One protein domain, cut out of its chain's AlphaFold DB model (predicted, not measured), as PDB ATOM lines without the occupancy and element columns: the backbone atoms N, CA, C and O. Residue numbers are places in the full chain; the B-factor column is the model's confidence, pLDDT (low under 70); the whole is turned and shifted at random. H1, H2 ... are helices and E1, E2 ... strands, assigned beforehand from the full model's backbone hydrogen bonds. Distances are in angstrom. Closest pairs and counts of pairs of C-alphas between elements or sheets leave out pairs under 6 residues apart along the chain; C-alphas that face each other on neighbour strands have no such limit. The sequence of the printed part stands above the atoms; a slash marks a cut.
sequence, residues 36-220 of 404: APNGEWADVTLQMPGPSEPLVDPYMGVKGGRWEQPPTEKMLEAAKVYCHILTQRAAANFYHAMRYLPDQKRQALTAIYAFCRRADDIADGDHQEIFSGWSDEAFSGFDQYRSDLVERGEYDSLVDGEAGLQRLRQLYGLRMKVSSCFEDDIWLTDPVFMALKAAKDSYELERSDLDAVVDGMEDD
ATOM      1  N   ALA A  36     162.364 109.313 138.710       40.66
ATOM      2  CA  ALA A  36     161.270 109.348 137.751       40.66
ATOM      3  C   ALA A  36     161.811 109.732 136.363       40.66
ATOM      4  O   ALA A  36     162.614 110.661 136.288       40.66
ATOM      5  N   PRO A  37     161.278 109.195 135.255       40.53
ATOM      6  CA  PRO A  37     161.617 109.661 133.899       40.53
ATOM      7  C   PRO A  37     161.313 111.138 133.667       40.53
ATOM      8  O   PRO A  37     161.935 111.765 132.818       40.53
ATOM      9  N   ASN A  38     160.361 111.681 134.438       45.16
ATOM     10  CA  ASN A  38     159.761 112.995 134.212       45.16
ATOM     11  C   ASN A  38     159.676 113.869 135.482       45.16
ATOM     12  O   ASN A  38     159.019 114.903 135.469       45.16
ATOM     13  N   GLY A  39     160.291 113.465 136.600       48.09
ATOM     14  CA  GLY A  39     160.255 114.221 137.866       48.09
ATOM     15  C   GLY A  39     158.894 114.295 138.590       48.09
ATOM     16  O   GLY A  39     158.752 115.107 139.498       48.09
ATOM     17  N   GLU A  40     157.897 113.480 138.216       46.47
ATOM     18  CA  GLU A  40     156.503 113.602 138.702       46.47
ATOM     19  C   GLU A  40     156.096 112.654 139.857       46.47
ATOM     20  O   GLU A  40     154.941 112.690 140.289       46.47
ATOM     21  N   TRP A  41     156.987 111.819 140.408       54.34
ATOM     22  CA  TRP A  41     156.631 110.951 141.546       54.34
ATOM     23  C   TRP A  41     156.717 111.729 142.871       54.34
ATOM     24  O   TRP A  41     157.765 111.784 143.509       54.34
ATOM     25  N   ALA A  42     155.612 112.357 143.283       45.75
ATOM     26  CA  ALA A  42     155.482 112.936 144.621       45.75
ATOM     27  C   ALA A  42     155.479 111.845 145.716       45.75
ATOM     28  O   ALA A  42     155.120 110.697 145.456       45.75
ATOM     29  N   ASP A  43     155.857 112.223 146.941       52.75
ATOM     30  CA  ASP A  43     155.910 111.391 148.154       52.75
ATOM     31  C   ASP A  43     154.802 110.322 148.254       52.75
ATOM     32  O   ASP A  43     153.666 110.613 148.639       52.75
ATOM     33  N   VAL A  44     155.141 109.052 148.003       53.31
ATOM     34  CA  VAL A  44     154.222 107.921 148.217       53.31
ATOM     35  C   VAL A  44     154.040 107.718 149.724       53.31
ATOM     36  O   VAL A  44     154.901 107.179 150.418       53.31
ATOM     37  N   THR A  45     152.916 108.170 150.272       51.28
ATOM     38  CA  THR A  45     152.618 108.023 151.702       51.28
ATOM     39  C   THR A  45     151.490 107.028 151.895       51.28
ATOM     40  O   THR A  45     150.342 107.308 151.556       51.28
ATOM     41  N   LEU A  46     151.787 105.888 152.521       53.25
ATOM     42  CA  LEU A  46     150.757 104.937 152.912       53.25
ATOM     43  C   LEU A  46     150.230 105.341 154.294       53.25
ATOM     44  O   LEU A  46     150.842 105.096 155.342       53.25
ATOM     45  N   GLN A  47     149.084 106.022 154.302       51.47
ATOM     46  CA  GLN A  47     148.332 106.219 155.537       51.47
ATOM     47  C   GLN A  47     147.846 104.845 155.995       51.47
ATOM     48  O   GLN A  47     147.169 104.168 155.229       51.47
ATOM     49  N   MET A  48     148.188 104.416 157.218       52.00
ATOM     50  CA  MET A  48     147.493 103.281 157.825       52.00
ATOM     51  C   MET A  48     146.239 103.867 158.462       52.00
ATOM     52  O   MET A  48     146.342 104.506 159.512       52.00
ATOM     53  N   PRO A  49     145.064 103.696 157.850       57.16
ATOM     54  CA  PRO A  49     143.848 104.198 158.456       57.16
ATOM     55  C   PRO A  49     143.608 103.452 159.771       57.16
ATOM     56  O   PRO A  49     144.074 102.315 159.952       57.16
ATOM     57  N   GLY A  50     142.831 104.034 160.679       56.19
ATOM     58  CA  GLY A  50     142.297 103.299 161.824       56.19
ATOM     59  C   GLY A  50     141.580 102.000 161.393       56.19
ATOM     60  O   GLY A  50     141.222 101.839 160.224       56.19
ATOM     61  N   PRO A  51     141.331 101.042 162.308       60.62
ATOM     62  CA  PRO A  51     140.678  99.768 161.973       60.62
ATOM     63  C   PRO A  51     139.306  99.908 161.295       60.62
ATOM     64  O   PRO A  51     138.863  98.978 160.629       60.62
ATOM     65  N   SER A  52     138.639 101.046 161.494       63.72
ATOM     66  CA  SER A  52     137.321 101.392 160.955       63.72
ATOM     67  C   SER A  52     137.365 102.344 159.757       63.72
ATOM     68  O   SER A  52     136.317 102.677 159.220       63.72
ATOM     69  N   GLU A  53     138.544 102.826 159.366       71.56
ATOM     70  CA  GLU A  53     138.701 103.757 158.249       71.56
ATOM     71  C   GLU A  53     139.050 102.988 156.961       71.56
ATOM     72  O   GLU A  53     139.786 101.991 157.026       71.56
ATOM     73  N   PRO A  54     138.544 103.426 155.794       71.81
ATOM     74  CA  PRO A  54     138.818 102.769 154.520       71.81
ATOM     75  C   PRO A  54     140.316 102.793 154.208       71.81
ATOM     76  O   PRO A  54     141.011 103.761 154.511       71.81
ATOM     77  N   LEU A  55     140.821 101.700 153.629       81.25
ATOM     78  CA  LEU A  55     142.209 101.630 153.181       81.25
ATOM     79  C   LEU A  55     142.402 102.572 151.991       81.25
ATOM     80  O   LEU A  55     141.634 102.518 151.038       81.25
ATOM     81  N   VAL A  56     143.406 103.440 152.073       80.38
ATOM     82  CA  VAL A  56     143.704 104.425 151.030       80.38
ATOM     83  C   VAL A  56     144.751 103.839 150.091       80.38
ATOM     84  O   VAL A  56     145.772 103.327 150.555       80.38
ATOM     85  N   ASP A  57     144.493 103.906 148.786       82.81
ATOM     86  CA  ASP A  57     145.473 103.531 147.768       82.81
ATOM     87  C   ASP A  57     146.688 104.489 147.849       82.81
ATOM     88  O   ASP A  57     146.518 105.711 147.763       82.81
ATOM     89  N   PRO A  58     147.916 103.969 148.064       79.06
ATOM     90  CA  PRO A  58     149.121 104.785 148.208       79.06
ATOM     91  C   PRO A  58     149.503 105.565 146.942       79.06
ATOM     92  O   PRO A  58     150.326 106.473 147.032       79.06
ATOM     93  N   TYR A  59     148.924 105.232 145.788       78.88
ATOM     94  CA  TYR A  59     149.186 105.865 144.496       78.88
ATOM     95  C   TYR A  59     148.051 106.773 144.025       78.88
ATOM     96  O   TYR A  59     148.047 107.226 142.876       78.88
ATOM     97  N   MET A  60     147.092 107.080 144.904       74.19
ATOM     98  CA  MET A  60     146.056 108.067 144.614       74.19
ATOM     99  C   MET A  60     146.680 109.395 144.179       74.19
ATOM    100  O   MET A  60     147.450 110.008 144.915       74.19
ATOM    101  N   GLY A  61     146.310 109.858 142.983       65.31
ATOM    102  CA  GLY A  61     146.782 111.126 142.425       65.31
ATOM    103  C   GLY A  61     148.051 111.035 141.575       65.31
ATOM    104  O   GLY A  61     148.430 112.040 140.974       65.31
ATOM    105  N   VAL A  62     148.674 109.859 141.452       67.88
ATOM    106  CA  VAL A  62     149.714 109.650 140.441       67.88
ATOM    107  C   VAL A  62     149.085 109.700 139.041       67.88
ATOM    108  O   VAL A  62     148.092 109.022 138.763       67.88
ATOM    109  N   LYS A  63     149.673 110.503 138.146       55.31
ATOM    110  CA  LYS A  63     149.271 110.590 136.737       55.31
ATOM    111  C   LYS A  63     149.828 109.406 135.938       55.31
ATOM    112  O   LYS A  63     151.023 109.152 135.975       55.31
ATOM    113  N   GLY A  64     148.962 108.745 135.167       59.38
ATOM    114  CA  GLY A  64     149.331 107.649 134.263       59.38
ATOM    115  C   GLY A  64     149.279 106.281 134.942       59.38
ATOM    116  O   GLY A  64     150.254 105.835 135.527       59.38
ATOM    117  N   GLY A  65     148.139 105.593 134.844       72.50
ATOM    118  CA  GLY A  65     147.959 104.291 135.494       72.50
ATOM    119  C   GLY A  65     148.543 103.091 134.757       72.50
ATOM    120  O   GLY A  65     148.376 101.973 135.237       72.50
ATOM    121  N   ARG A  66     149.222 103.311 133.625       84.94
ATOM    122  CA  ARG A  66     149.923 102.299 132.828       84.94
ATOM    123  C   ARG A  66     151.214 102.906 132.258       84.94
ATOM    124  O   ARG A  66     151.135 103.956 131.626       84.94
ATOM    125  N   TRP A  67     152.380 102.292 132.481       84.00
ATOM    126  CA  TRP A  67     153.673 102.776 131.952       84.00
ATOM    127  C   TRP A  67     154.697 101.648 131.754       84.00
ATOM    128  O   TRP A  67     154.501 100.545 132.251       84.00
ATOM    129  N   GLU A  68     155.787 101.936 131.036       83.62
ATOM    130  CA  GLU A  68     156.764 100.937 130.555       83.62
ATOM    131  C   GLU A  68     157.951 100.665 131.499       83.62
ATOM    132  O   GLU A  68     158.822  99.844 131.228       83.62
ATOM    133  N   GLN A  69     158.048 101.399 132.603       80.81
ATOM    134  CA  GLN A  69     159.210 101.324 133.488       80.81
ATOM    135  C   GLN A  69     158.924 100.495 134.733       80.81
ATOM    136  O   GLN A  69     157.856 100.640 135.328       80.81
ATOM    137  N   PRO A  70     159.871  99.666 135.193       84.12
ATOM    138  CA  PRO A  70     159.672  98.923 136.424       84.12
ATOM    139  C   PRO A  70     159.494  99.876 137.618       84.12
ATOM    140  O   PRO A  70     160.155 100.916 137.686       84.12
ATOM    141  N   PRO A  71     158.612  99.544 138.578       85.06
ATOM    142  CA  PRO A  71     158.465 100.315 139.798       85.06
ATOM    143  C   PRO A  71     159.761 100.245 140.601       85.06
ATOM    144  O   PRO A  71     160.452  99.224 140.624       85.06
ATOM    145  N   THR A  72     160.057 101.318 141.329       84.44
ATOM    146  CA  THR A  72     161.138 101.290 142.316       84.44
ATOM    147  C   THR A  72     160.844 100.247 143.401       84.44
ATOM    148  O   THR A  72     159.686  99.894 143.655       84.44
ATOM    149  N   GLU A  73     161.880  99.781 144.104       82.75
ATOM    150  CA  GLU A  73     161.727  98.828 145.214       82.75
ATOM    151  C   GLU A  73     160.718  99.325 146.265       82.75
ATOM    152  O   GLU A  73     159.879  98.564 146.745       82.75
ATOM    153  N   LYS A  74     160.733 100.632 146.545       77.12
ATOM    154  CA  LYS A  74     159.849 101.293 147.514       77.12
ATOM    155  C   LYS A  74     158.387 101.302 147.093       77.12
ATOM    156  O   LYS A  74     157.513 101.084 147.930       77.12
ATOM    157  N   MET A  75     158.115 101.532 145.809       82.12
ATOM    158  CA  MET A  75     156.763 101.395 145.266       82.12
ATOM    159  C   MET A  75     156.304  99.943 145.429       82.12
ATOM    160  O   MET A  75     155.294  99.650 146.072       82.12
ATOM    161  N   LEU A  76     157.103  98.989 144.958       88.00
ATOM    162  CA  LEU A  76     156.725  97.589 145.079       88.00
ATOM    163  C   LEU A  76     156.484  97.167 146.544       88.00
ATOM    164  O   LEU A  76     155.563  96.401 146.835       88.00
ATOM    165  N   GLU A  77     157.264  97.692 147.485       84.69
ATOM    166  CA  GLU A  77     157.058  97.475 148.912       84.69
ATOM    167  C   GLU A  77     155.755  98.102 149.436       84.69
ATOM    168  O   GLU A  77     154.989  97.415 150.117       84.69
ATOM    169  N   ALA A  78     155.431  99.346 149.065       84.44
ATOM    170  CA  ALA A  78     154.160  99.985 149.425       84.44
ATOM    171  C   ALA A  78     152.945  99.198 148.902       84.44
ATOM    172  O   ALA A  78     151.987  98.971 149.643       84.44
ATOM    173  N   ALA A  79     153.015  98.706 147.662       91.06
ATOM    174  CA  ALA A  79     151.997  97.843 147.063       91.06
ATOM    175  C   ALA A  79     151.817  96.528 147.851       91.06
ATOM    176  O   ALA A  79     150.699  96.138 148.203       91.06
ATOM    177  N   LYS A  80     152.921  95.866 148.222       90.56
ATOM    178  CA  LYS A  80     152.896  94.649 149.056       90.56
ATOM    179  C   LYS A  80     152.308  94.910 150.447       90.56
ATOM    180  O   LYS A  80     151.536  94.088 150.946       90.56
ATOM    181  N   VAL A  81     152.645  96.040 151.073       87.38
ATOM    182  CA  VAL A  81     152.102  96.453 152.379       87.38
ATOM    183  C   VAL A  81     150.599  96.715 152.287       87.38
ATOM    184  O   VAL A  81     149.852  96.216 153.131       87.38
ATOM    185  N   TYR A  82     150.139  97.414 151.246       90.31
ATOM    186  CA  TYR A  82     148.715  97.628 150.981       90.31
ATOM    187  C   TYR A  82     147.954  96.293 150.922       90.31
ATOM    188  O   TYR A  82     147.015  96.074 151.694       90.31
ATOM    189  N   CYS A  83     148.421  95.348 150.098       93.38
ATOM    190  CA  CYS A  83     147.825  94.013 149.975       93.38
ATOM    191  C   CYS A  83     147.827  93.238 151.299       93.38
ATOM    192  O   CYS A  83     146.856  92.547 151.625       93.38
ATOM    193  N   HIS A  84     148.893  93.365 152.097       89.81
ATOM    194  CA  HIS A  84     148.971  92.747 153.418       89.81
ATOM    195  C   HIS A  84     147.890  93.273 154.369       89.81
ATOM    196  O   HIS A  84     147.235  92.478 155.045       89.81
ATOM    197  N   ILE A  85     147.690  94.592 154.421       87.50
ATOM    198  CA  ILE A  85     146.706  95.230 155.308       87.50
ATOM    199  C   ILE A  85     145.287  94.895 154.862       87.50
ATOM    200  O   ILE A  85     144.464  94.518 155.700       87.50
ATOM    201  N   LEU A  86     145.011  94.978 153.558       89.19
ATOM    202  CA  LEU A  86     143.726  94.583 152.981       89.19
ATOM    203  C   LEU A  86     143.402  93.135 153.369       89.19
ATOM    204  O   LEU A  86     142.360  92.863 153.971       89.19
ATOM    205  N   THR A  87     144.350  92.219 153.150       90.00
ATOM    206  CA  THR A  87     144.208  90.807 153.535       90.00
ATOM    207  C   THR A  87     144.020  90.643 155.043       90.00
ATOM    208  O   THR A  87     143.190  89.857 155.484       90.00
ATOM    209  N   GLN A  88     144.756  91.378 155.878       85.81
ATOM    210  CA  GLN A  88     144.618  91.289 157.332       85.81
ATOM    211  C   GLN A  88     143.221  91.711 157.813       85.81
ATOM    212  O   GLN A  88     142.689  91.096 158.742       85.81
ATOM    213  N   ARG A  89     142.631  92.737 157.189       85.44
ATOM    214  CA  ARG A  89     141.302  93.266 157.531       85.44
ATOM    215  C   ARG A  89     140.175  92.345 157.060       85.44
ATOM    216  O   ARG A  89     139.254  92.085 157.831       85.44
ATOM    217  N   ALA A  90     140.273  91.814 155.842       85.56
ATOM    218  CA  ALA A  90     139.222  90.992 155.235       85.56
ATOM    219  C   ALA A  90     139.325  89.492 155.601       85.56
ATOM    220  O   ALA A  90     138.326  88.814 155.858       85.56
ATOM    221  N   ALA A  91     140.539  88.944 155.691       79.38
ATOM    222  CA  ALA A  91     140.784  87.505 155.606       79.38
ATOM    223  C   ALA A  91     140.903  86.802 156.968       79.38
ATOM    224  O   ALA A  91     141.913  86.164 157.285       79.38
ATOM    225  N   ALA A  92     139.854  86.839 157.792       72.50
ATOM    226  CA  ALA A  92     139.927  86.351 159.176       72.50
ATOM    227  C   ALA A  92     140.373  84.876 159.337       72.50
ATOM    228  O   ALA A  92     140.810  84.492 160.424       72.50
ATOM    229  N   ASN A  93     140.201  84.012 158.327       76.25
ATOM    230  CA  ASN A  93     140.701  82.624 158.331       76.25
ATOM    231  C   ASN A  93     142.045  82.493 157.597       76.25
ATOM    232  O   ASN A  93     142.991  81.934 158.154       76.25
ATOM    233  N   PHE A  94     142.131  83.030 156.380       78.88
ATOM    234  CA  PHE A  94     143.299  82.907 155.507       78.88
ATOM    235  C   PHE A  94     144.537  83.619 156.063       78.88
ATOM    236  O   PHE A  94     145.634  83.074 155.978       78.88
ATOM    237  N   TYR A  95     144.382  84.761 156.742       81.12
ATOM    238  CA  TYR A  95     145.510  85.473 157.350       81.12
ATOM    239  C   TYR A  95     146.306  84.582 158.323       81.12
ATOM    240  O   TYR A  95     147.539  84.555 158.315       81.12
ATOM    241  N   HIS A  96     145.616  83.767 159.131       81.88
ATOM    242  CA  HIS A  96     146.279  82.824 160.038       81.88
ATOM    243  C   HIS A  96     146.968  81.664 159.306       81.88
ATOM    244  O   HIS A  96     147.970  81.147 159.811       81.88
ATOM    245  N   ALA A  97     146.462  81.263 158.137       84.88
ATOM    246  CA  ALA A  97     147.082  80.242 157.293       84.88
ATOM    247  C   ALA A  97     148.357  80.755 156.602       84.88
ATOM    248  O   ALA A  97     149.302  79.997 156.418       84.88
ATOM    249  N   MET A  98     148.457  82.053 156.322       88.31
ATOM    250  CA  MET A  98     149.644  82.633 155.685       88.31
ATOM    251  C   MET A  98     150.759  83.006 156.680       88.31
ATOM    252  O   MET A  98     151.919  83.134 156.297       88.31
ATOM    253  N   ARG A  99     150.437  83.155 157.974       83.50
ATOM    254  CA  ARG A  99     151.321  83.748 158.999       83.50
ATOM    255  C   ARG A  99     152.720  83.128 159.129       83.50
ATOM    256  O   ARG A  99     153.649  83.855 159.458       83.50
ATOM    257  N   TYR A 100     152.870  81.819 158.931       85.25
ATOM    258  CA  TYR A 100     154.154  81.120 159.111       85.25
ATOM    259  C   TYR A 100     154.804  80.685 157.794       85.25
ATOM    260  O   TYR A 100     155.747  79.895 157.815       85.25
ATOM    261  N   LEU A 101     154.306  81.183 156.661       89.38
ATOM    262  CA  LEU A 101     155.006  81.042 155.390       89.38
ATOM    263  C   LEU A 101     156.239  81.959 155.353       89.38
ATOM    264  O   LEU A 101     156.211  83.021 155.988       89.38
ATOM    265  N   PRO A 102     157.275  81.593 154.572       92.31
ATOM    266  CA  PRO A 102     158.352  82.509 154.212       92.31
ATOM    267  C   PRO A 102     157.813  83.837 153.672       92.31
ATOM    268  O   PRO A 102     156.766  83.865 153.023       92.31
ATOM    269  N   ASP A 103     158.539  84.924 153.924       91.31
ATOM    270  CA  ASP A 103     158.055  86.288 153.683       91.31
ATOM    271  C   ASP A 103     157.648  86.532 152.226       91.31
ATOM    272  O   ASP A 103     156.553  87.037 151.990       91.31
ATOM    273  N   GLN A 104     158.451  86.077 151.260       94.81
ATOM    274  CA  GLN A 104     158.144  86.203 149.829       94.81
ATOM    275  C   GLN A 104     156.843  85.478 149.445       94.81
ATOM    276  O   GLN A 104     155.950  86.075 148.843       94.81
ATOM    277  N   LYS A 105     156.675  84.221 149.888       96.44
ATOM    278  CA  LYS A 105     155.450  83.437 149.640       96.44
ATOM    279  C   LYS A 105     154.238  84.090 150.302       96.44
ATOM    280  O   LYS A 105     153.156  84.135 149.727       96.44
ATOM    281  N   ARG A 106     154.410  84.619 151.518       95.00
ATOM    282  CA  ARG A 106     153.348  85.325 152.243       95.00
ATOM    283  C   ARG A 106     152.919  86.594 151.505       95.00
ATOM    284  O   ARG A 106     151.721  86.807 151.376       95.00
ATOM    285  N   GLN A 107     153.866  87.395 151.013       94.75
ATOM    286  CA  GLN A 107     153.590  88.604 150.228       94.75
ATOM    287  C   GLN A 107     152.830  88.277 148.933       94.75
ATOM    288  O   GLN A 107     151.818  88.914 148.643       94.75
ATOM    289  N   ALA A 108     153.251  87.240 148.203       97.50
ATOM    290  CA  ALA A 108     152.561  86.803 146.991       97.50
ATOM    291  C   ALA A 108     151.128  86.328 147.265       97.50
ATOM    292  O   ALA A 108     150.197  86.765 146.594       97.50
ATOM    293  N   LEU A 109     150.913  85.514 148.306       96.81
ATOM    294  CA  LEU A 109     149.557  85.096 148.676       96.81
ATOM    295  C   LEU A 109     148.677  86.257 149.146       96.81
ATOM    296  O   LEU A 109     147.474  86.224 148.902       96.81
ATOM    297  N   THR A 110     149.235  87.279 149.804       95.12
ATOM    298  CA  THR A 110     148.459  88.482 150.147       95.12
ATOM    299  C   THR A 110     148.092  89.308 148.916       95.12
ATOM    300  O   THR A 110     147.015  89.887 148.897       95.12
ATOM    301  N   ALA A 111     148.939  89.341 147.880       97.31
ATOM    302  CA  ALA A 111     148.610  89.993 146.612       97.31
ATOM    303  C   ALA A 111     147.497  89.239 145.866       97.31
ATOM    304  O   ALA A 111     146.509  89.849 145.469       97.31
ATOM    305  N   ILE A 112     147.606  87.906 145.774       97.69
ATOM    306  CA  ILE A 112     146.558  87.043 145.205       97.69
ATOM    307  C   ILE A 112     145.246  87.218 145.974       97.69
ATOM    308  O   ILE A 112     144.205  87.436 145.367       97.69
ATOM    309  N   TYR A 113     145.283  87.186 147.310       96.50
ATOM    310  CA  TYR A 113     144.077  87.378 148.114       96.50
ATOM    311  C   TYR A 113     143.457  88.763 147.903       96.50
ATOM    312  O   TYR A 113     142.240  88.863 147.793       96.50
ATOM    313  N   ALA A 114     144.267  89.824 147.843       96.25
ATOM    314  CA  ALA A 114     143.774  91.174 147.585       96.25
ATOM    315  C   ALA A 114     143.114  91.294 146.202       96.25
ATOM    316  O   ALA A 114     142.072  91.934 146.092       96.25
ATOM    317  N   PHE A 115     143.666  90.631 145.183       97.62
ATOM    318  CA  PHE A 115     143.040  90.520 143.866       97.62
ATOM    319  C   PHE A 115     141.688  89.798 143.938       97.62
ATOM    320  O   PHE A 115     140.681  90.373 143.529       97.62
ATOM    321  N   CYS A 116     141.642  88.595 144.522       96.38
ATOM    322  CA  CYS A 116     140.396  87.834 144.667       96.38
ATOM    323  C   CYS A 116     139.340  88.627 145.443       96.38
ATOM    324  O   CYS A 116     138.188  88.680 145.033       96.38
ATOM    325  N   ARG A 117     139.738  89.275 146.546       95.19
ATOM    326  CA  ARG A 117     138.823  90.073 147.363       95.19
ATOM    327  C   ARG A 117     138.275  91.269 146.595       95.19
ATOM    328  O   ARG A 117     137.111  91.592 146.763       95.19
ATOM    329  N   ARG A 118     139.082  91.904 145.746       94.50
ATOM    330  CA  ARG A 118     138.596  93.013 144.928       94.50
ATOM    331  C   ARG A 118     137.609  92.566 143.855       94.50
ATOM    332  O   ARG A 118     136.629  93.262 143.634       94.50
ATOM    333  N   ALA A 119     137.849  91.422 143.217       96.00
ATOM    334  CA  ALA A 119     136.905  90.858 142.253       96.00
ATOM    335  C   ALA A 119     135.543  90.546 142.918       96.00
ATOM    336  O   ALA A 119     134.504  90.941 142.399       96.00
ATOM    337  N   ASP A 120     135.583  89.932 144.104       93.69
ATOM    338  CA  ASP A 120     134.432  89.633 144.975       93.69
ATOM    339  C   ASP A 120     133.679  90.906 145.397       93.69
ATOM    340  O   ASP A 120     132.481  91.028 145.154       93.69
ATOM    341  N   ASP A 121     134.392  91.918 145.906       93.69
ATOM    342  CA  ASP A 121     133.785  93.194 146.304       93.69
ATOM    343  C   ASP A 121     133.141  93.941 145.114       93.69
ATOM    344  O   ASP A 121     132.138  94.631 145.294       93.69
ATOM    345  N   ILE A 122     133.677  93.824 143.890       94.25
ATOM    346  CA  ILE A 122     133.049  94.402 142.688       94.25
ATOM    347  C   ILE A 122     131.736  93.679 142.365       94.25
ATOM    348  O   ILE A 122     130.738  94.342 142.076       94.25
ATOM    349  N   ALA A 123     131.709  92.344 142.409       91.62
ATOM    350  CA  ALA A 123     130.504  91.569 142.105       91.62
ATOM    351  C   ALA A 123     129.377  91.806 143.126       91.62
ATOM    352  O   ALA A 123     128.210  91.965 142.747       91.62
ATOM    353  N   ASP A 124     129.737  91.919 144.404       89.75
ATOM    354  CA  ASP A 124     128.803  92.240 145.487       89.75
ATOM    355  C   ASP A 124     128.361  93.719 145.482       89.75
ATOM    356  O   ASP A 124     127.341  94.062 146.076       89.75
ATOM    357  N   GLY A 125     129.072  94.597 144.762       89.50
ATOM    358  CA  GLY A 125     128.784  96.037 144.701       89.50
ATOM    359  C   GLY A 125     129.369  96.850 145.863       89.50
ATOM    360  O   GLY A 125     129.029  98.021 146.026       89.50
ATOM    361  N   ASP A 126     130.271  96.251 146.639       89.19
ATOM    362  CA  ASP A 126     130.970  96.848 147.782       89.19
ATOM    363  C   ASP A 126     132.231  97.636 147.371       89.19
ATOM    364  O   ASP A 126     132.817  98.358 148.189       89.19
ATOM    365  N   HIS A 127     132.667  97.524 146.111       89.00
ATOM    366  CA  HIS A 127     133.828  98.239 145.584       89.00
ATOM    367  C   HIS A 127     133.582  98.857 144.207       89.00
ATOM    368  O   HIS A 127     133.029  98.228 143.305       89.00
ATOM    369  N   GLN A 128     134.076 100.088 144.044       88.38
ATOM    370  CA  GLN A 128     134.188 100.747 142.753       88.38
ATOM    371  C   GLN A 128     135.660 100.845 142.347       88.38
ATOM    372  O   GLN A 128     136.454 101.536 142.986       88.38
ATOM    373  N   GLU A 129     136.003 100.146 141.276       87.69
ATOM    374  CA  GLU A 129     137.338 100.081 140.710       87.69
ATOM    375  C   GLU A 129     137.706 101.387 139.995       87.69
ATOM    376  O   GLU A 129     136.897 101.989 139.283       87.69
ATOM    377  N   ILE A 130     138.960 101.814 140.158       82.00
ATOM    378  CA  ILE A 130     139.478 103.041 139.551       82.00
ATOM    379  C   ILE A 130     140.380 102.670 138.373       82.00
ATOM    380  O   ILE A 130     141.425 102.036 138.533       82.00
ATOM    381  N   PHE A 131     140.010 103.121 137.177       81.56
ATOM    382  CA  PHE A 131     140.756 102.893 135.937       81.56
ATOM    383  C   PHE A 131     141.556 104.138 135.528       81.56
ATOM    384  O   PHE A 131     141.434 104.639 134.414       81.56
ATOM    385  N   SER A 132     142.382 104.663 136.441       74.00
ATOM    386  CA  SER A 132     143.242 105.824 136.155       74.00
ATOM    387  C   SER A 132     144.138 105.555 134.940       74.00
ATOM    388  O   SER A 132     144.782 104.513 134.866       74.00
ATOM    389  N   GLY A 133     144.180 106.482 133.981       70.50
ATOM    390  CA  GLY A 133     144.974 106.346 132.753       70.50
ATOM    391  C   GLY A 133     144.370 105.446 131.669       70.50
ATOM    392  O   GLY A 133     145.003 105.276 130.631       70.50
ATOM    393  N   TRP A 134     143.169 104.900 131.871       79.44
ATOM    394  CA  TRP A 134     142.417 104.197 130.831       79.44
ATOM    395  C   TRP A 134     141.444 105.174 130.174       79.44
ATOM    396  O   TRP A 134     140.748 105.913 130.871       79.44
ATOM    397  N   SER A 135     141.411 105.203 128.843       79.75
ATOM    398  CA  SER A 135     140.460 106.032 128.102       79.75
ATOM    399  C   SER A 135     139.117 105.317 127.936       79.75
ATOM    400  O   SER A 135     139.033 104.096 128.095       79.75
ATOM    401  N   ASP A 136     138.064 106.055 127.582       80.56
ATOM    402  CA  ASP A 136     136.761 105.449 127.287       80.56
ATOM    403  C   ASP A 136     136.851 104.469 126.104       80.56
ATOM    404  O   ASP A 136     136.200 103.423 126.110       80.56
ATOM    405  N   GLU A 137     137.732 104.733 125.132       82.38
ATOM    406  CA  GLU A 137     137.996 103.839 123.999       82.38
ATOM    407  C   GLU A 137     138.567 102.486 124.438       82.38
ATOM    408  O   GLU A 137     138.311 101.480 123.773       82.38
ATOM    409  N   ALA A 138     139.279 102.419 125.570       82.75
ATOM    410  CA  ALA A 138     139.767 101.149 126.108       82.75
ATOM    411  C   ALA A 138     138.614 100.208 126.495       82.75
ATOM    412  O   ALA A 138     138.781  98.993 126.488       82.75
ATOM    413  N   PHE A 139     137.427 100.759 126.767       89.56
ATOM    414  CA  PHE A 139     136.214  99.999 127.056       89.56
ATOM    415  C   PHE A 139     135.323  99.774 125.825       89.56
ATOM    416  O   PHE A 139     134.254  99.186 125.964       89.56
ATOM    417  N   SER A 140     135.742 100.180 124.619       88.94
ATOM    418  CA  SER A 140     134.943  99.995 123.392       88.94
ATOM    419  C   SER A 140     134.597  98.529 123.095       88.94
ATOM    420  O   SER A 140     133.554  98.247 122.512       88.94
ATOM    421  N   GLY A 141     135.432  97.582 123.541       91.25
ATOM    422  CA  GLY A 141     135.189  96.143 123.400       91.25
ATOM    423  C   GLY A 141     134.130  95.568 124.346       91.25
ATOM    424  O   GLY A 141     133.756  94.407 124.190       91.25
ATOM    425  N   PHE A 142     133.641  96.347 125.317       92.56
ATOM    426  CA  PHE A 142     132.720  95.862 126.345       92.56
ATOM    427  C   PHE A 142     131.379  95.382 125.775       92.56
ATOM    428  O   PHE A 142     130.875  94.342 126.195       92.56
ATOM    429  N   ASP A 143     130.812  96.097 124.801       90.12
ATOM    430  CA  ASP A 143     129.518  95.718 124.222       90.12
ATOM    431  C   ASP A 143     129.601  94.386 123.467       90.12
ATOM    432  O   ASP A 143     128.716  93.536 123.609       90.12
ATOM    433  N   GLN A 144     130.689  94.168 122.718       90.69
ATOM    434  CA  GLN A 144     130.943  92.889 122.051       90.69
ATOM    435  C   GLN A 144     131.170  91.782 123.079       90.69
ATOM    436  O   GLN A 144     130.536  90.738 123.000       90.69
ATOM    437  N   TYR A 145     132.010  92.037 124.082       90.31
ATOM    438  CA  TYR A 145     132.275  91.092 125.161       90.31
ATOM    439  C   TYR A 145     130.987  90.631 125.857       90.31
ATOM    440  O   TYR A 145     130.759  89.436 126.023       90.31
ATOM    441  N   ARG A 146     130.096  91.568 126.195       87.56
ATOM    442  CA  ARG A 146     128.788  91.253 126.777       87.56
ATOM    443  C   ARG A 146     127.931  90.408 125.836       87.56
ATOM    444  O   ARG A 146     127.219  89.523 126.300       87.56
ATOM    445  N   SER A 147     127.974  90.700 124.538       85.50
ATOM    446  CA  SER A 147     127.207  89.965 123.530       85.50
ATOM    447  C   SER A 147     127.704  88.521 123.421       85.50
ATOM    448  O   SER A 147     126.894  87.601 123.478       85.50
ATOM    449  N   ASP A 148     129.024  88.316 123.415       86.00
ATOM    450  CA  ASP A 148     129.648  86.989 123.403       86.00
ATOM    451  C   ASP A 148     129.270  86.154 124.640       86.00
ATOM    452  O   ASP A 148     129.017  84.955 124.516       86.00
ATOM    453  N   LEU A 149     129.212  86.766 125.832       81.06
ATOM    454  CA  LEU A 149     128.791  86.078 127.062       81.06
ATOM    455  C   LEU A 149     127.341  85.573 126.976       81.06
ATOM    456  O   LEU A 149     127.040  84.466 127.420       81.06
ATOM    457  N   VAL A 150     126.443  86.365 126.380       76.81
ATOM    458  CA  VAL A 150     125.037  85.979 126.180       76.81
ATOM    459  C   VAL A 150     124.913  84.893 125.106       76.81
ATOM    460  O   VAL A 150     124.197  83.912 125.298       76.81
ATOM    461  N   GLU A 151     125.633  85.023 123.988       74.19
ATOM    462  CA  GLU A 151     125.566  84.073 122.867       74.19
ATOM    463  C   GLU A 151     126.071  82.671 123.220       74.19
ATOM    464  O   GLU A 151     125.540  81.679 122.716       74.19
ATOM    465  N   ARG A 152     127.053  82.558 124.123       69.75
ATOM    466  CA  ARG A 152     127.539  81.256 124.614       69.75
ATOM    467  C   ARG A 152     126.493  80.494 125.435       69.75
ATOM    468  O   ARG A 152     126.717  79.331 125.764       69.75
ATOM    469  N   GLY A 153     125.353  81.120 125.748       58.91
ATOM    470  CA  GLY A 153     124.301  80.531 126.573       58.91
ATOM    471  C   GLY A 153     124.751  80.287 128.014       58.91
ATOM    472  O   GLY A 153     124.137  79.489 128.718       58.91
ATOM    473  N   GLU A 154     125.835  80.945 128.437       57.41
ATOM    474  CA  GLU A 154     126.367  80.857 129.797       57.41
ATOM    475  C   GLU A 154     125.444  81.585 130.785       57.41
ATOM    476  O   GLU A 154     125.368  81.197 131.950       57.41
ATOM    477  N   TYR A 155     124.660  82.561 130.302       66.31
ATOM    478  CA  TYR A 155     123.851  83.438 131.137       66.31
ATOM    479  C   TYR A 155     122.506  83.825 130.506       66.31
ATOM    480  O   TYR A 155     122.436  84.137 129.321       66.31
ATOM    481  N   ASP A 156     121.441  83.842 131.315       63.66
ATOM    482  CA  ASP A 156     120.068  84.125 130.861       63.66
ATOM    483  C   ASP A 156     119.700  85.611 131.055       63.66
ATOM    484  O   ASP A 156     119.411  86.339 130.106       63.66
ATOM    485  N   SER A 157     119.782  86.111 132.294       69.75
ATOM    486  CA  SER A 157     119.522  87.519 132.624       69.75
ATOM    487  C   SER A 157     120.415  88.015 133.761       69.75
ATOM    488  O   SER A 157     120.683  87.286 134.719       69.75
ATOM    489  N   LEU A 158     120.898  89.259 133.634       74.75
ATOM    490  CA  LEU A 158     121.648  89.937 134.692       74.75
ATOM    491  C   LEU A 158     120.740  90.177 135.897       74.75
ATOM    492  O   LEU A 158     119.627  90.694 135.763       74.75
ATOM    493  N   VAL A 159     121.264  89.876 137.076       71.75
ATOM    494  CA  VAL A 159     120.689  90.312 138.343       71.75
ATOM    495  C   VAL A 159     120.870  91.834 138.447       71.75
ATOM    496  O   VAL A 159     121.871  92.393 137.998       71.75
ATOM    497  N   ASP A 160     119.876  92.533 138.996       78.56
ATOM    498  CA  ASP A 160     119.902  93.983 139.260       78.56
ATOM    499  C   ASP A 160     120.068  94.921 138.042       78.56
ATOM    500  O   ASP A 160     120.422  96.095 138.203       78.56
ATOM    501  N   GLY A 161     119.795  94.451 136.820       84.19
ATOM    502  CA  GLY A 161     119.678  95.295 135.623       84.19
ATOM    503  C   GLY A 161     120.899  96.193 135.371       84.19
ATOM    504  O   GLY A 161     122.004  95.706 135.141       84.19
ATOM    505  N   GLU A 162     120.708  97.517 135.401       87.00
ATOM    506  CA  GLU A 162     121.776  98.502 135.155       87.00
ATOM    507  C   GLU A 162     122.910  98.426 136.190       87.00
ATOM    508  O   GLU A 162     124.082  98.531 135.829       87.00
ATOM    509  N   ALA A 163     122.591  98.178 137.463       88.31
ATOM    510  CA  ALA A 163     123.609  98.025 138.499       88.31
ATOM    511  C   ALA A 163     124.444  96.750 138.288       88.31
ATOM    512  O   ALA A 163     125.650  96.755 138.538       88.31
ATOM    513  N   GLY A 164     123.826  95.666 137.808       88.38
ATOM    514  CA  GLY A 164     124.538  94.458 137.380       88.38
ATOM    515  C   GLY A 164     125.445  94.724 136.176       88.38
ATOM    516  O   GLY A 164     126.604  94.317 136.167       88.38
ATOM    517  N   LEU A 165     124.971  95.504 135.199       89.56
ATOM    518  CA  LEU A 165     125.758  95.890 134.023       89.56
ATOM    519  C   LEU A 165     126.985  96.740 134.388       89.56
ATOM    520  O   LEU A 165     128.064  96.539 133.831       89.56
ATOM    521  N   GLN A 166     126.845  97.667 135.339       91.75
ATOM    522  CA  GLN A 166     127.971  98.456 135.841       91.75
ATOM    523  C   GLN A 166     129.016  97.568 136.526       91.75
ATOM    524  O   GLN A 166     130.209  97.733 136.274       91.75
ATOM    525  N   ARG A 167     128.591  96.595 137.341       94.06
ATOM    526  CA  ARG A 167     129.498  95.613 137.956       94.06
ATOM    527  C   ARG A 167     130.205  94.752 136.911       94.06
ATOM    528  O   ARG A 167     131.424  94.621 136.972       94.06
ATOM    529  N   LEU A 168     129.488  94.282 135.888       93.62
ATOM    530  CA  LEU A 168     130.080  93.541 134.770       93.62
ATOM    531  C   LEU A 168     131.131  94.378 134.023       93.62
ATOM    532  O   LEU A 168     132.215  93.885 133.720       93.62
ATOM    533  N   ARG A 169     130.862  95.667 133.774       93.38
ATOM    534  CA  ARG A 169     131.836  96.581 133.148       93.38
ATOM    535  C   ARG A 169     133.097  96.755 133.996       93.38
ATOM    536  O   ARG A 169     134.195  96.852 133.450       93.38
ATOM    537  N   GLN A 170     132.956  96.779 135.319       94.94
ATOM    538  CA  GLN A 170     134.100  96.839 136.226       94.94
ATOM    539  C   GLN A 170     134.915  95.540 136.221       94.94
ATOM    540  O   GLN A 170     136.141  95.615 136.157       94.94
ATOM    541  N   LEU A 171     134.271  94.368 136.212       95.69
ATOM    542  CA  LEU A 171     134.960  93.076 136.081       95.69
ATOM    543  C   LEU A 171     135.688  92.958 134.734       95.69
ATOM    544  O   LEU A 171     136.852  92.561 134.703       95.69
ATOM    545  N   TYR A 172     135.084  93.438 133.643       94.75
ATOM    546  CA  TYR A 172     135.765  93.559 132.351       94.75
ATOM    547  C   TYR A 172     137.031  94.425 132.447       94.75
ATOM    548  O   TYR A 172     138.104  94.032 131.988       94.75
ATOM    549  N   GLY A 173     136.951  95.579 133.115       93.94
ATOM    550  CA  GLY A 173     138.132  96.401 133.377       93.94
ATOM    551  C   GLY A 173     139.179  95.694 134.243       93.94
ATOM    552  O   GLY A 173     140.381  95.833 134.003       93.94
ATOM    553  N   LEU A 174     138.749  94.889 135.216       95.19
ATOM    554  CA  LEU A 174     139.634  94.064 136.033       95.19
ATOM    555  C   LEU A 174     140.407  93.053 135.167       95.19
ATOM    556  O   LEU A 174     141.615  92.907 135.357       95.19
ATOM    557  N   ARG A 175     139.765  92.436 134.162       94.69
ATOM    558  CA  ARG A 175     140.441  91.570 133.170       94.69
ATOM    559  C   ARG A 175     141.481  92.315 132.359       94.69
ATOM    560  O   ARG A 175     142.549  91.772 132.091       94.69
ATOM    561  N   MET A 176     141.204  93.560 131.976       93.00
ATOM    562  CA  MET A 176     142.201  94.371 131.278       93.00
ATOM    563  C   MET A 176     143.430  94.612 132.162       93.00
ATOM    564  O   MET A 176     144.557  94.434 131.702       93.00
ATOM    565  N   LYS A 177     143.228  94.918 133.453       94.50
ATOM    566  CA  LYS A 177     144.331  95.040 134.418       94.50
ATOM    567  C   LYS A 177     145.084  93.712 134.613       94.50
ATOM    568  O   LYS A 177     146.313  93.729 134.647       94.50
ATOM    569  N   VAL A 178     144.385  92.568 134.670       96.25
ATOM    570  CA  VAL A 178     145.013  91.228 134.664       96.25
ATOM    571  C   VAL A 178     145.863  91.051 133.409       96.25
ATOM    572  O   VAL A 178     147.022  90.676 133.529       96.25
ATOM    573  N   SER A 179     145.335  91.368 132.223       95.19
ATOM    574  CA  SER A 179     146.065  91.265 130.955       95.19
ATOM    575  C   SER A 179     147.363  92.070 130.985       95.19
ATOM    576  O   SER A 179     148.407  91.541 130.609       95.19
ATOM    577  N   SER A 180     147.329  93.298 131.509       93.44
ATOM    578  CA  SER A 180     148.522  94.139 131.636       93.44
ATOM    579  C   SER A 180     149.579  93.584 132.594       93.44
ATOM    580  O   SER A 180     150.759  93.848 132.394       93.44
ATOM    581  N   CYS A 181     149.220  92.753 133.581       94.88
ATOM    582  CA  CYS A 181     150.216  92.047 134.400       94.88
ATOM    583  C   CYS A 181     151.052  91.028 133.604       94.88
ATOM    584  O   CYS A 181     152.125  90.631 134.060       94.88
ATOM    585  N   PHE A 182     150.570  90.576 132.442       96.00
ATOM    586  CA  PHE A 182     151.262  89.622 131.566       96.00
ATOM    587  C   PHE A 182     151.997  90.284 130.400       96.00
ATOM    588  O   PHE A 182     152.623  89.586 129.610       96.00
ATOM    589  N   GLU A 183     151.945  91.607 130.303       93.75
ATOM    590  CA  GLU A 183     152.768  92.380 129.382       93.75
ATOM    591  C   GLU A 183     154.089  92.722 130.085       93.75
ATOM    592  O   GLU A 183     154.073  93.341 131.152       93.75
ATOM    593  N   ASP A 184     155.225  92.297 129.527       87.56
ATOM    594  CA  ASP A 184     156.523  92.323 130.221       87.56
ATOM    595  C   ASP A 184     156.937  93.736 130.653       87.56
ATOM    596  O   ASP A 184     157.268  93.956 131.823       87.56
ATOM    597  N   ASP A 185     156.785  94.718 129.768       86.94
ATOM    598  CA  ASP A 185     157.229  96.087 130.034       86.94
ATOM    599  C   ASP A 185     156.170  96.934 130.755       86.94
ATOM    600  O   ASP A 185     156.481  97.989 131.287       86.94
ATOM    601  N   ILE A 186     154.920  96.478 130.873       90.12
ATOM    602  CA  ILE A 186     153.830  97.314 131.396       90.12
ATOM    603  C   ILE A 186     153.624  97.168 132.907       90.12
ATOM    604  O   ILE A 186     153.429  96.072 133.428       90.12
ATOM    605  N   TRP A 187     153.554  98.288 133.621       89.19
ATOM    606  CA  TRP A 187     153.232  98.359 135.046       89.19
ATOM    607  C   TRP A 187     152.015  99.239 135.310       89.19
ATOM    608  O   TRP A 187     151.760 100.193 134.578       89.19
ATOM    609  N   LEU A 188     151.260  98.896 136.361       89.94
ATOM    610  CA  LEU A 188     150.067  99.624 136.794       89.94
ATOM    611  C   LEU A 188     150.314 100.334 138.130       89.94
ATOM    612  O   LEU A 188     150.958  99.772 139.015       89.94
ATOM    613  N   THR A 189     149.742 101.530 138.318       84.62
ATOM    614  CA  THR A 189     149.825 102.298 139.588       84.62
ATOM    615  C   THR A 189     148.850 101.753 140.611       84.62
ATOM    616  O   THR A 189     148.704 102.292 141.694       84.62
ATOM    617  N   ASP A 190     148.146 100.692 140.270       90.81
ATOM    618  CA  ASP A 190     147.249 100.029 141.173       90.81
ATOM    619  C   ASP A 190     148.055  99.122 142.118       90.81
ATOM    620  O   ASP A 190     148.765  98.227 141.645       90.81
ATOM    621  N   PRO A 191     147.959  99.300 143.446       92.12
ATOM    622  CA  PRO A 191     148.800  98.582 144.396       92.12
ATOM    623  C   PRO A 191     148.546  97.072 144.374       92.12
ATOM    624  O   PRO A 191     149.474  96.285 144.565       92.12
ATOM    625  N   VAL A 192     147.309  96.645 144.107       95.44
ATOM    626  CA  VAL A 192     146.976  95.222 144.029       95.44
ATOM    627  C   VAL A 192     147.595  94.620 142.778       95.44
ATOM    628  O   VAL A 192     148.258  93.591 142.880       95.44
ATOM    629  N   PHE A 193     147.452  95.268 141.619       95.81
ATOM    630  CA  PHE A 193     148.005  94.735 140.372       95.81
ATOM    631  C   PHE A 193     149.526  94.855 140.275       95.81
ATOM    632  O   PHE A 193     150.163  93.949 139.750       95.81
ATOM    633  N   MET A 194     150.131  95.894 140.851       94.88
ATOM    634  CA  MET A 194     151.588  96.004 140.957       94.88
ATOM    635  C   MET A 194     152.169  94.849 141.785       94.88
ATOM    636  O   MET A 194     153.116  94.183 141.362       94.88
ATOM    637  N   ALA A 195     151.576  94.566 142.951       96.62
ATOM    638  CA  ALA A 195     151.987  93.434 143.779       96.62
ATOM    639  C   ALA A 195     151.664  92.082 143.118       96.62
ATOM    640  O   ALA A 195     152.432  91.129 143.269       96.62
ATOM    641  N   LEU A 196     150.549  91.994 142.384       97.94
ATOM    642  CA  LEU A 196     150.144  90.795 141.655       97.94
ATOM    643  C   LEU A 196     151.099  90.483 140.500       97.94
ATOM    644  O   LEU A 196     151.500  89.330 140.384       97.94
ATOM    645  N   LYS A 197     151.514  91.476 139.699       97.50
ATOM    646  CA  LYS A 197     152.521  91.294 138.642       97.50
ATOM    647  C   LYS A 197     153.827  90.764 139.231       97.50
ATOM    648  O   LYS A 197     154.309  89.725 138.796       97.50
ATOM    649  N   ALA A 198     154.314  91.368 140.316       96.56
ATOM    650  CA  ALA A 198     155.510  90.871 140.999       96.56
ATOM    651  C   ALA A 198     155.356  89.428 141.524       96.56
ATOM    652  O   ALA A 198     156.309  88.648 141.480       96.56
ATOM    653  N   ALA A 199     154.170  89.051 142.018       97.75
ATOM    654  CA  ALA A 199     153.879  87.672 142.408       97.75
ATOM    655  C   ALA A 199     153.836  86.729 141.193       97.75
ATOM    656  O   ALA A 199     154.396  85.636 141.262       97.75
ATOM    657  N   LYS A 200     153.223  87.162 140.086       96.81
ATOM    658  CA  LYS A 200     153.169  86.435 138.815       96.81
ATOM    659  C   LYS A 200     154.563  86.176 138.258       96.81
ATOM    660  O   LYS A 200     154.854  85.030 137.936       96.81
ATOM    661  N   ASP A 201     155.435  87.174 138.239       95.75
ATOM    662  CA  ASP A 201     156.805  87.019 137.742       95.75
ATOM    663  C   ASP A 201     157.653  86.126 138.666       95.75
ATOM    664  O   ASP A 201     158.469  85.340 138.196       95.75
ATOM    665  N   SER A 202     157.431  86.183 139.987       96.88
ATOM    666  CA  SER A 202     158.198  85.384 140.960       96.88
ATOM    667  C   SER A 202     157.788  83.908 141.025       96.88
ATOM    668  O   SER A 202     158.580  83.075 141.468       96.88
ATOM    669  N   TYR A 203     156.537  83.591 140.682       97.75
ATOM    670  CA  TYR A 203     155.945  82.264 140.892       97.75
ATOM    671  C   TYR A 203     155.311  81.652 139.639       97.75
ATOM    672  O   TYR A 203     154.697  80.595 139.751       97.75
ATOM    673  N   GLU A 204     155.471  82.291 138.477       95.56
ATOM    674  CA  GLU A 204     154.964  81.827 137.178       95.56
ATOM    675  C   GLU A 204     153.450  81.554 137.201       95.56
ATOM    676  O   GLU A 204     152.973  80.512 136.749       95.56
ATOM    677  N   LEU A 205     152.684  82.491 137.773       97.19
ATOM    678  CA  LEU A 205     151.227  82.361 137.870       97.19
ATOM    679  C   LEU A 205     150.592  82.298 136.475       97.19
ATOM    680  O   LEU A 205     150.942  83.077 135.586       97.19
ATOM    681  N   GLU A 206     149.619  81.406 136.293       95.50
ATOM    682  CA  GLU A 206     148.903  81.267 135.024       95.50
ATOM    683  C   GLU A 206     147.821  82.338 134.868       95.50
ATOM    684  O   GLU A 206     146.977  82.533 135.745       95.50
ATOM    685  N   ARG A 207     147.799  82.996 133.702       96.81
ATOM    686  CA  ARG A 207     146.755  83.971 133.361       96.81
ATOM    687  C   ARG A 207     145.363  83.355 133.423       96.81
ATOM    688  O   ARG A 207     144.457  83.977 133.962       96.81
ATOM    689  N   SER A 208     145.212  82.127 132.933       96.44
ATOM    690  CA  SER A 208     143.937  81.409 132.947       96.44
ATOM    691  C   SER A 208     143.372  81.221 134.353       96.44
ATOM    692  O   SER A 208     142.160  81.263 134.512       96.44
ATOM    693  N   ASP A 209     144.217  81.054 135.377       97.31
ATOM    694  CA  ASP A 209     143.743  80.941 136.760       97.31
ATOM    695  C   ASP A 209     143.236  82.293 137.293       97.31
ATOM    696  O   ASP A 209     142.269  82.333 138.048       97.31
ATOM    697  N   LEU A 210     143.865  83.409 136.902       97.75
ATOM    698  CA  LEU A 210     143.403  84.755 137.266       97.75
ATOM    699  C   LEU A 210     142.118  85.126 136.524       97.75
ATOM    700  O   LEU A 210     141.188  85.629 137.148       97.75
ATOM    701  N   ASP A 211     142.050  84.834 135.225       96.50
ATOM    702  CA  ASP A 211     140.850  85.035 134.412       96.50
ATOM    703  C   ASP A 211     139.686  84.185 134.952       96.50
ATOM    704  O   ASP A 211     138.593  84.715 135.118       96.50
ATOM    705  N   ALA A 212     139.931  82.932 135.361       95.62
ATOM    706  CA  ALA A 212     138.915  82.062 135.961       95.62
ATOM    707  C   ALA A 212     138.347  82.594 137.287       95.62
ATOM    708  O   ALA A 212     137.177  82.361 137.590       95.62
ATOM    709  N   VAL A 213     139.146  83.319 138.083       96.06
ATOM    710  CA  VAL A 213     138.628  84.013 139.273       96.06
ATOM    711  C   VAL A 213     137.641  85.101 138.857       96.06
ATOM    712  O   VAL A 213     136.588  85.213 139.478       96.06
ATOM    713  N   VAL A 214     137.945  85.870 137.807       95.88
ATOM    714  CA  VAL A 214     137.026  86.897 137.294       95.88
ATOM    715  C   VAL A 214     135.776  86.263 136.678       95.88
ATOM    716  O   VAL A 214     134.681  86.717 136.993       95.88
ATOM    717  N   ASP A 215     135.916  85.170 135.914       92.19
ATOM    718  CA  ASP A 215     134.784  84.402 135.364       92.19
ATOM    719  C   ASP A 215     133.799  84.007 136.479       92.19
ATOM    720  O   ASP A 215     132.588  84.137 136.342       92.19
ATOM    721  N   GLY A 216     134.320  83.547 137.621       90.69
ATOM    722  CA  GLY A 216     133.488  83.149 138.755       90.69
ATOM    723  C   GLY A 216     132.710  84.308 139.390       90.69
ATOM    724  O   GLY A 216     131.595  84.104 139.853       90.69
ATOM    725  N   MET A 217     133.275  85.516 139.404       92.56
ATOM    726  CA  MET A 217     132.589  86.711 139.914       92.56
ATOM    727  C   MET A 217     131.545  87.233 138.926       92.56
ATOM    728  O   MET A 217     130.526  87.786 139.329       92.56
ATOM    729  N   GLU A 218     131.784  87.043 137.628       90.75
ATOM    730  CA  GLU A 218     130.798  87.339 136.591       90.75
ATOM    731  C   GLU A 218     129.614  86.383 136.665       90.75
ATOM    732  O   GLU A 218     128.486  86.857 136.578       90.75
ATOM    733  N   ASP A 219     129.837  85.087 136.929       85.69
ATOM    734  CA  ASP A 219     128.751  84.122 137.160       85.69
ATOM    735  C   ASP A 219     127.758  84.608 138.224       85.69
ATOM    736  O   ASP A 219     126.546  84.469 138.061       85.69
ATOM    737  N   ASP A 220     128.272  85.204 139.302       85.31
ATOM    738  CA  ASP A 220     127.477  85.694 140.429       85.31
ATOM    739  C   ASP A 220     126.618  86.931 140.079       85.31
ATOM    740  O   ASP A 220     125.722  87.299 140.851       85.31
TER     741      ASP A 220
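This is residues 36 to 220 of the 404 residues of an uncharacterized protein of Euryarchaeota archaeon (UniProt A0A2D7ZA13). Three helices, H3, H6 and H8, run side by side as an up-and-down bundle, each against the one before it in the chain; H1 and H7 cross H3 near its other end, and H7 also meets the last residues of H6. H4 and H5 lie near H6, away from H3, while a long stretch with no named element, residues 48 to 72, leads into H1. The printed part has 185 residues with eight named helices and one named strand, in the order E1, H1 to H8, and its class is mostly helix. It is compact, with a radius of gyration of the C-alphas of 16.8 A and spans of 45 by 42 by 34 A.

The longest helix and hub is H3, residues 103 to 124, which touches four helices. With residues 119 to 123 alone it touches H6, residues 161 to 181, at a shallow tilt of 24 degrees, opposite ways; the closest C-alphas, of Ala 123 and Arg 167, are 5.9 A apart. H8, residues 207 to 219, touches H6 at a shallow tilt of 5 degrees, opposite ways, closest at the C-alphas of Leu 168 and Glu 218, 6.5 A. H3 touches H8 with residues 116 to 123 alone, closest at the C-alphas of Ala 123 and Met 217, 5.7 A. H7, residues 191 to 203, touches H3 at a steep tilt of 49 degrees, closest at the C-alphas of Ala 108 and Ala 199, 4.8 A. H1, residues 73 to 90, touches H3 at a steep tilt of 59 degrees, closest at the C-alphas of Cys 83 and Ala 111, 5.3 A. H1 and H7 touch about perpendicular, at 76 degrees, closest at the C-alphas of Ala 79 and Pro 191, 4.2 A. H5, residues 142 to 151, is close to H6 but not clearly touching, with the C-alphas of Phe 142 and Arg 169 closest at 6.9 A. H4, residues 136 to 139, is also close to H6 but not clearly touching, closest at the C-alphas of Phe 139 and Gly 173, 7.5 A. H2, residues 94 to 98, is close to H3 but not clearly touching, closest at the C-alphas of Met 98 and Arg 106, 5.7 A. Every O i to N i+4 pair is within hydrogen-bond range in H1, H2, H3, H5, H6, H7 and H8; H4 is too short for such a pair.

H3 is 31.0 A from first to last C-alpha and starts at C-alpha 103, (158.055, 86.288, 153.683). H6 is 30.7 A long, H1 25.9 A, H8 18.4 A and H7 18.2 A. E1, residues 45 to 47, pairs with no named strand. H8 ends at C-alpha 219, (128.751, 84.122, 137.160).

The C-alphas of Gly 39 and Asp 156 are the two farthest apart, 50.7 A. The printed part has no cut, and the links E1 to H1 and H3 to H4 are long. Residues 36 to 52, 61 to 64 and 152 to 157 are under 70 in pLDDT; the mean of the printed part is 84.0.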